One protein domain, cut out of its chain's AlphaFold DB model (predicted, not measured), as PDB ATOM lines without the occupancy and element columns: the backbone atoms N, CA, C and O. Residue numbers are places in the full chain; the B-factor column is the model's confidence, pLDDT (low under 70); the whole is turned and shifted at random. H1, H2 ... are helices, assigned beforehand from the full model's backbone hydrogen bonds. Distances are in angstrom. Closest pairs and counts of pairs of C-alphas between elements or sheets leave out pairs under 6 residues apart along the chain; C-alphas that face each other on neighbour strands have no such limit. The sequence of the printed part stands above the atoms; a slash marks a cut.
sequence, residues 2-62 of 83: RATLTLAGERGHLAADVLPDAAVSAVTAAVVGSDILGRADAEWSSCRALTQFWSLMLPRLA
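This is residues 2 to 62 of the 83 residues of an uncharacterized protein of Streptomyces fulvorobeus (UniProt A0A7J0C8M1). Two long helices, H2 and H4, run side by side in opposite ways as a loose pair, and the little helix H3 lies at the turn between them at one end. At the other end, H1 sits slantwise beside the first residues of H2. The printed part has 61 residues with four named helices, in the order H1, H2, H3, H4, and no named strand; the class is all helix. The outline is a rod of 38 by 18 by 16 A, only just loose and close to compact, with a radius of gyration of the C-alphas of 12.9 A.

H1 holds residues 2 to 10 and begins at C-alpha 2 (-47.438, -23.489, 23.461). H2, residues 20 to 40, measures 30.8 A from first to last C-alpha and ends at C-alpha 40 (-28.823, -1.675, 21.579). H3 holds residues 42 to 45. H4, residues 47 to 61, measures 20.1 A and ends at C-alpha 61 (-51.727, -14.053, 32.681).

H1 and H2 form a helical hairpin and touch, with the closest C-alphas, those of Leu 5 and Pro 20, 5.7 A apart. They run opposite ways at a steep tilt of 45 degrees, and H2 touches H1 with residues 20 to 24 alone. With residues 34 to 38 alone H2 touches H3; the closest C-alphas, of Gly 38 and Ser 45, are 4.7 A apart. H2 and H4 are close but not clearly touching, at a shallow tilt of 18 degrees, opposite ways; their closest C-alphas, of Ala 23 and Leu 61, are 7.3 A apart. H1 is apart from H3 and H4. Every O i to N i+4 pair is within hydrogen-bond range in H1, 16 of 17 in H2 and 9 of 11 in H4, while H3 is too short for such a pair.

The two C-alphas farthest apart, of Arg 11 and Ala 40, are 38.5 A apart. The printed part has no cut, and no link is long. Confidence is low, with pLDDT under 70, at residues 8 to 10 and residue 12.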
ATOM      1  N   ARG A   2     -46.004 -23.185  23.673       73.56
ATOM      2  CA  ARG A   2     -47.438 -23.489  23.461       73.56
ATOM      3  C   ARG A   2     -47.971 -24.617  24.349       73.56
ATOM      4  O   ARG A   2     -48.869 -24.369  25.135       73.56
ATOM      5  N   ALA A   3     -47.345 -25.795  24.321       74.25
ATOM      6  CA  ALA A   3     -47.761 -26.932  25.151       74.25
ATOM      7  C   ALA A   3     -47.768 -26.624  26.665       74.25
ATOM      8  O   ALA A   3     -48.633 -27.096  27.392       74.25
ATOM      9  N   THR A   4     -46.834 -25.796  27.141       78.00
ATOM     10  CA  THR A   4     -46.753 -25.375  28.549       78.00
ATOM     11  C   THR A   4     -47.920 -24.464  28.939       78.00
ATOM     12  O   THR A   4     -48.478 -24.623  30.019       78.00
ATOM     13  N   LEU A   5     -48.307 -23.538  28.056       74.12
ATOM     14  CA  LEU A   5     -49.440 -22.636  28.274       74.12
ATOM     15  C   LEU A   5     -50.783 -23.355  28.105       74.12
ATOM     16  O   LEU A   5     -51.696 -23.106  28.881       74.12
ATOM     17  N   THR A   6     -50.886 -24.312  27.180       73.81
ATOM     18  CA  THR A   6     -52.049 -25.207  27.087       73.81
ATOM     19  C   THR A   6     -52.252 -25.977  28.394       73.81
ATOM     20  O   THR A   6     -53.325 -25.893  28.980       73.81
ATOM     21  N   LEU A   7     -51.202 -26.615  28.925       74.62
ATOM     22  CA  LEU A   7     -51.260 -27.321  30.212       74.62
ATOM     23  C   LEU A   7     -51.589 -26.398  31.394       74.62
ATOM     24  O   LEU A   7     -52.257 -26.813  32.335       74.62
ATOM     25  N   ALA A   8     -51.101 -25.156  31.387       67.62
ATOM     26  CA  ALA A   8     -51.444 -24.181  32.417       67.62
ATOM     27  C   ALA A   8     -52.921 -23.748  32.328       67.62
ATOM     28  O   ALA A   8     -53.544 -23.546  33.366       67.62
ATOM     29  N   GLY A   9     -53.489 -23.658  31.121       65.75
ATOM     30  CA  GLY A   9     -54.910 -23.373  30.907       65.75
ATOM     31  C   GLY A   9     -55.786 -24.529  31.370       65.75
ATOM     32  O   GLY A   9     -56.713 -24.327  32.145       65.75
ATOM     33  N   GLU A  10     -55.419 -25.757  30.999       69.81
ATOM     34  CA  GLU A  10     -56.085 -26.986  31.449       69.81
ATOM     35  C   GLU A  10     -56.038 -27.162  32.976       69.81
ATOM     36  O   GLU A  10     -56.959 -27.721  33.564       69.81
ATOM     37  N   ARG A  11     -54.985 -26.660  33.635       73.69
ATOM     38  CA  ARG A  11     -54.821 -26.689  35.101       73.69
ATOM     39  C   ARG A  11     -55.427 -25.482  35.822       73.69
ATOM     40  O   ARG A  11     -55.260 -25.371  37.031       73.69
ATOM     41  N   GLY A  12     -56.091 -24.569  35.109       69.38
ATOM     42  CA  GLY A  12     -56.692 -23.372  35.707       69.38
ATOM     43  C   GLY A  12     -55.672 -22.367  36.254       69.38
ATOM     44  O   GLY A  12     -56.009 -21.526  37.078       69.38
ATOM     45  N   HIS A  13     -54.413 -22.447  35.819       75.38
ATOM     46  CA  HIS A  13     -53.367 -21.500  36.198       75.38
ATOM     47  C   HIS A  13     -53.360 -20.246  35.317       75.38
ATOM     48  O   HIS A  13     -52.771 -19.242  35.713       75.38
ATOM     49  N   LEU A  14     -54.000 -20.285  34.144       70.75
ATOM     50  CA  LEU A  14     -54.244 -19.104  33.314       70.75
ATOM     51  C   LEU A  14     -55.567 -18.442  33.689       70.75
ATOM     52  O   LEU A  14     -56.563 -19.128  33.917       70.75
ATOM     53  N   ALA A  15     -55.570 -17.110  33.722       78.25
ATOM     54  CA  ALA A  15     -56.791 -16.331  33.880       78.25
ATOM     55  C   ALA A  15     -57.828 -16.727  32.813       78.25
ATOM     56  O   ALA A  15     -57.485 -16.995  31.662       78.25
ATOM     57  N   ALA A  16     -59.104 -16.763  33.206       71.25
ATOM     58  CA  ALA A  16     -60.181 -17.322  32.387       71.25
ATOM     59  C   ALA A  16     -60.413 -16.589  31.049       71.25
ATOM     60  O   ALA A  16     -60.999 -17.174  30.142       71.25
ATOM     61  N   ASP A  17     -59.966 -15.335  30.911       78.94
ATOM     62  CA  ASP A  17     -60.074 -14.568  29.662       78.94
ATOM     63  C   ASP A  17     -58.862 -14.737  28.728       78.94
ATOM     64  O   ASP A  17     -58.871 -14.253  27.595       78.94
ATOM     65  N   VAL A  18     -57.820 -15.446  29.171       77.56
ATOM     66  CA  VAL A  18     -56.573 -15.562  28.422       77.56
ATOM     67  C   VAL A  18     -56.609 -16.778  27.503       77.56
ATOM     68  O   VAL A  18     -56.492 -17.928  27.924       77.56
ATOM     69  N   LEU A  19     -56.685 -16.508  26.200       82.12
ATOM     70  CA  LEU A  19     -56.500 -17.518  25.162       82.12
ATOM     71  C   LEU A  19     -55.033 -17.999  25.144       82.12
ATOM     72  O   LEU A  19     -54.128 -17.165  25.017       82.12
ATOM     73  N   PRO A  20     -54.761 -19.317  25.189       75.69
ATOM     74  CA  PRO A  20     -53.397 -19.847  25.218       75.69
ATOM     75  C   PRO A  20     -52.507 -19.366  24.064       75.69
ATOM     76  O   PRO A  20     -51.357 -19.003  24.298       75.69
ATOM     77  N   ASP A  21     -53.015 -19.297  22.828       76.19
ATOM     78  CA  ASP A  21     -52.232 -18.796  21.686       76.19
ATOM     79  C   ASP A  21     -51.948 -17.288  21.769       76.19
ATOM     80  O   ASP A  21     -50.860 -16.848  21.393       76.19
ATOM     81  N   ALA A  22     -52.865 -16.494  22.332       80.00
ATOM     82  CA  ALA A  22     -52.620 -15.074  22.581       80.00
ATOM     83  C   ALA A  22     -51.530 -14.883  23.650       80.00
ATOM     84  O   ALA A  22     -50.631 -14.063  23.469       80.00
ATOM     85  N   ALA A  23     -51.546 -15.698  24.713       79.69
ATOM     86  CA  ALA A  23     -50.491 -15.714  25.726       79.69
ATOM     87  C   ALA A  23     -49.134 -16.126  25.138       79.69
ATOM     88  O   ALA A  23     -48.126 -15.479  25.416       79.69
ATOM     89  N   VAL A  24     -49.101 -17.160  24.286       84.38
ATOM     90  CA  VAL A  24     -47.879 -17.567  23.571       84.38
ATOM     91  C   VAL A  24     -47.349 -16.405  22.741       84.38
ATOM     92  O   VAL A  24     -46.169 -16.080  22.840       84.38
ATOM     93  N   SER A  25     -48.212 -15.767  21.948       84.50
ATOM     94  CA  SER A  25     -47.819 -14.666  21.071       84.50
ATOM     95  C   SER A  25     -47.280 -13.473  21.861       84.50
ATOM     96  O   SER A  25     -46.237 -12.931  21.503       84.50
ATOM     97  N   ALA A  26     -47.946 -13.089  22.952       85.06
ATOM     98  CA  ALA A  26     -47.514 -11.989  23.811       85.06
ATOM     99  C   ALA A  26     -46.158 -12.277  24.472       85.06
ATOM    100  O   ALA A  26     -45.253 -11.443  24.428       85.06
ATOM    101  N   VAL A  27     -45.981 -13.483  25.020       84.81
ATOM    102  CA  VAL A  27     -44.719 -13.907  25.637       84.81
ATOM    103  C   VAL A  27     -43.586 -13.956  24.611       84.81
ATOM    104  O   VAL A  27     -42.487 -13.473  24.884       84.81
ATOM    105  N   THR A  28     -43.828 -14.509  23.422       87.31
ATOM    106  CA  THR A  28     -42.819 -14.559  22.358       87.31
ATOM    107  C   THR A  28     -42.442 -13.157  21.885       87.31
ATOM    108  O   THR A  28     -41.252 -12.868  21.778       87.31
ATOM    109  N   ALA A  29     -43.420 -12.275  21.659       87.25
ATOM    110  CA  ALA A  29     -43.163 -10.891  21.272       87.25
ATOM    111  C   ALA A  29     -42.330 -10.152  22.328       87.25
ATOM    112  O   ALA A  29     -41.395  -9.437  21.979       87.25
ATOM    113  N   ALA A  30     -42.617 -10.375  23.611       84.38
ATOM    114  CA  ALA A  30     -41.861  -9.781  24.699       84.38
ATOM    115  C   ALA A  30     -40.402 -10.257  24.749       84.38
ATOM    116  O   ALA A  30     -39.499  -9.432  24.803       84.38
ATOM    117  N   VAL A  31     -40.157 -11.571  24.677       84.00
ATOM    118  CA  VAL A  31     -38.793 -12.132  24.711       84.00
ATOM    119  C   VAL A  31     -37.973 -11.671  23.505       84.00
ATOM    120  O   VAL A  31     -36.822 -11.271  23.659       84.00
ATOM    121  N   VAL A  32     -38.570 -11.681  22.311       88.44
ATOM    122  CA  VAL A  32     -37.910 -11.198  21.089       88.44
ATOM    123  C   VAL A  32     -37.659  -9.690  21.167       88.44
ATOM    124  O   VAL A  32     -36.579  -9.233  20.805       88.44
ATOM    125  N   GLY A  33     -38.613  -8.911  21.685       83.69
ATOM    126  CA  GLY A  33     -38.452  -7.474  21.907       83.69
ATOM    127  C   GLY A  33     -37.319  -7.152  22.883       83.69
ATOM    128  O   GLY A  33     -36.500  -6.283  22.594       83.69
ATOM    129  N   SER A  34     -37.216  -7.895  23.990       79.50
ATOM    130  CA  SER A  34     -36.113  -7.770  24.951       79.50
ATOM    131  C   SER A  34     -34.756  -8.120  24.339       79.50
ATOM    132  O   SER A  34     -33.782  -7.428  24.611       79.50
ATOM    133  N   ASP A  35     -34.678  -9.147  23.491       81.44
ATOM    134  CA  ASP A  35     -33.445  -9.518  22.781       81.44
ATOM    135  C   ASP A  35     -33.027  -8.449  21.753       81.44
ATOM    136  O   ASP A  35     -31.847  -8.133  21.606       81.44
ATOM    137  N   ILE A  36     -33.992  -7.834  21.062       87.62
ATOM    138  CA  ILE A  36     -33.736  -6.728  20.128       87.62
ATOM    139  C   ILE A  36     -33.264  -5.476  20.874       87.62
ATOM    140  O   ILE A  36     -32.247  -4.903  20.487       87.62
ATOM    141  N   LEU A  37     -33.950  -5.065  21.948       83.69
ATOM    142  CA  LEU A  37     -33.518  -3.923  22.764       83.69
ATOM    143  C   LEU A  37     -32.171  -4.195  23.445       83.69
ATOM    144  O   LEU A  37     -31.325  -3.308  23.484       83.69
ATOM    145  N   GLY A  38     -31.931  -5.435  23.881       83.19
ATOM    146  CA  GLY A  38     -30.671  -5.881  24.476       83.19
ATOM    147  C   GLY A  38     -29.448  -5.697  23.575       83.19
ATOM    148  O   GLY A  38     -28.352  -5.442  24.068       83.19
ATOM    149  N   ARG A  39     -29.623  -5.773  22.246       83.56
ATOM    150  CA  ARG A  39     -28.544  -5.490  21.279       83.56
ATOM    151  C   ARG A  39     -28.148  -4.016  21.233       83.56
ATOM    152  O   ARG A  39     -27.014  -3.719  20.868       83.56
ATOM    153  N   ALA A  40     -29.075  -3.112  21.542       84.44
ATOM    154  CA  ALA A  40     -28.823  -1.675  21.579       84.44
ATOM    155  C   ALA A  40     -28.346  -1.219  22.967       84.44
ATOM    156  O   ALA A  40     -27.521  -0.314  23.061       84.44
ATOM    157  N   ASP A  41     -28.846  -1.861  24.023       81.44
ATOM    158  CA  ASP A  41     -28.520  -1.556  25.411       81.44
ATOM    159  C   ASP A  41     -28.670  -2.812  26.284       81.44
ATOM    160  O   ASP A  41     -29.766  -3.350  26.478       81.44
ATOM    161  N   ALA A  42     -27.545  -3.273  26.839       79.62
ATOM    162  CA  ALA A  42     -27.478  -4.487  27.643       79.62
ATOM    163  C   ALA A  42     -28.364  -4.430  28.903       79.62
ATOM    164  O   ALA A  42     -28.771  -5.487  29.399       79.62
ATOM    165  N   GLU A  43     -28.720  -3.238  29.400       80.12
ATOM    166  CA  GLU A  43     -29.599  -3.072  30.562       80.12
ATOM    167  C   GLU A  43     -30.994  -3.674  30.317       80.12
ATOM    168  O   GLU A  43     -31.566  -4.293  31.220       80.12
ATOM    169  N   TRP A  44     -31.499  -3.622  29.081       75.94
ATOM    170  CA  TRP A  44     -32.797  -4.194  28.699       75.94
ATOM    171  C   TRP A  44     -32.826  -5.722  28.698       75.94
ATOM    172  O   TRP A  44     -33.878  -6.326  28.905       75.94
ATOM    173  N   SER A  45     -31.664  -6.347  28.509       74.62
ATOM    174  CA  SER A  45     -31.486  -7.798  28.635       74.62
ATOM    175  C   SER A  45     -31.103  -8.239  30.051       74.62
ATOM    176  O   SER A  45     -30.956  -9.433  30.313       74.62
ATOM    177  N   SER A  46     -30.939  -7.293  30.984       80.50
ATOM    178  CA  SER A  46     -30.539  -7.613  32.351       80.50
ATOM    179  C   SER A  46     -31.614  -8.428  33.072       80.50
ATOM    180  O   SER A  46     -32.820  -8.219  32.899       80.50
ATOM    181  N   CYS A  47     -31.184  -9.313  33.977       76.88
ATOM    182  CA  CYS A  47     -32.103 -10.062  34.838       76.88
ATOM    183  C   CYS A  47     -33.061  -9.139  35.605       76.88
ATOM    184  O   CYS A  47     -34.206  -9.516  35.845       76.88
ATOM    185  N   ARG A  48     -32.627  -7.924  35.970       80.06
ATOM    186  CA  ARG A  48     -33.460  -6.937  36.671       80.06
ATOM    187  C   ARG A  48     -34.610  -6.442  35.791       80.06
ATOM    188  O   ARG A  48     -35.752  -6.474  36.248       80.06
ATOM    189  N   ALA A  49     -34.320  -6.019  34.561       80.31
ATOM    190  CA  ALA A  49     -35.324  -5.521  33.620       80.31
ATOM    191  C   ALA A  49     -36.334  -6.618  33.252       80.31
ATOM    192  O   ALA A  49     -37.545  -6.404  33.326       80.31
ATOM    193  N   LEU A  50     -35.840  -7.829  32.974       82.50
ATOM    194  CA  LEU A  50     -36.684  -9.000  32.736       82.50
ATOM    195  C   LEU A  50     -37.574  -9.310  33.946       82.50
ATOM    196  O   LEU A  50     -38.775  -9.508  33.786       82.50
ATOM    197  N   THR A  51     -37.021  -9.304  35.162       82.75
ATOM    198  CA  THR A  51     -37.796  -9.570  36.387       82.75
ATOM    199  C   THR A  51     -38.918  -8.550  36.566       82.75
ATOM    200  O   THR A  51     -40.058  -8.944  36.790       82.75
ATOM    201  N   GLN A  52     -38.633  -7.252  36.416       83.88
ATOM    202  CA  GLN A  52     -39.647  -6.198  36.538       83.88
ATOM    203  C   GLN A  52     -40.752  -6.338  35.489       83.88
ATOM    204  O   GLN A  52     -41.933  -6.211  35.811       83.88
ATOM    205  N   PHE A  53     -40.378  -6.654  34.251       85.06
ATOM    206  CA  PHE A  53     -41.330  -6.907  33.181       85.06
ATOM    207  C   PHE A  53     -42.262  -8.086  33.513       85.06
ATOM    208  O   PHE A  53     -43.489  -7.957  33.451       85.06
ATOM    209  N   TRP A  54     -41.700  -9.215  33.954       84.69
ATOM    210  CA  TRP A  54     -42.487 -10.384  34.347       84.69
ATOM    211  C   TRP A  54     -43.356 -10.130  35.583       84.69
ATOM    212  O   TRP A  54     -44.493 -10.596  35.613       84.69
ATOM    213  N   SER A  55     -42.897  -9.341  36.562       85.62
ATOM    214  CA  SER A  55     -43.712  -8.950  37.723       85.62
ATOM    215  C   SER A  55     -44.979  -8.181  37.338       85.62
ATOM    216  O   SER A  55     -45.980  -8.279  38.046       85.62
ATOM    217  N   LEU A  56     -44.967  -7.441  36.225       84.94
ATOM    218  CA  LEU A  56     -46.137  -6.705  35.736       84.94
ATOM    219  C   LEU A  56     -47.070  -7.573  34.884       84.94
ATOM    220  O   LEU A  56     -48.292  -7.431  34.961       84.94
ATOM    221  N   MET A  57     -46.510  -8.475  34.081       83.38
ATOM    222  CA  MET A  57     -47.272  -9.285  33.131       83.38
ATOM    223  C   MET A  57     -47.854 -10.565  33.752       83.38
ATOM    224  O   MET A  57     -48.985 -10.932  33.433       83.38
ATOM    225  N   LEU A  58     -47.137 -11.229  34.667       82.25
ATOM    226  CA  LEU A  58     -47.598 -12.470  35.308       82.25
ATOM    227  C   LEU A  58     -48.958 -12.331  36.008       82.25
ATOM    228  O   LEU A  58     -49.804 -13.191  35.779       82.25
ATOM    229  N   PRO A  59     -49.246 -11.263  36.777       81.38
ATOM    230  CA  PRO A  59     -50.548 -11.095  37.425       81.38
ATOM    231  C   PRO A  59     -51.729 -10.958  36.456       81.38
ATOM    232  O   PRO A  59     -52.876 -11.023  36.890       81.38
ATOM    233  N   ARG A  60     -51.464 -10.688  35.171       80.38
ATOM    234  CA  ARG A  60     -52.486 -10.587  34.119       80.38
ATOM    235  C   ARG A  60     -52.693 -11.904  33.384       80.38
ATOM    236  O   ARG A  60     -53.781 -12.140  32.886       80.38
ATOM    237  N   LEU A  61     -51.662 -12.743  33.324       77.69
ATOM    238  CA  LEU A  61     -51.727 -14.053  32.681       77.69
ATOM    239  C   LEU A  61     -52.179 -15.149  33.648       77.69
ATOM    240  O   LEU A  61     -52.837 -16.095  33.226       77.69
ATOM    241  N   ALA A  62     -51.824 -15.036  34.926       77.88
ATOM    242  CA  ALA A  62     -52.140 -16.033  35.933       77.88
ATOM    243  C   ALA A  62     -53.524 -15.806  36.552       77.88
ATOM    244  O   ALA A  62     -53.945 -14.665  36.765       77.88
TER     245      ALA A  62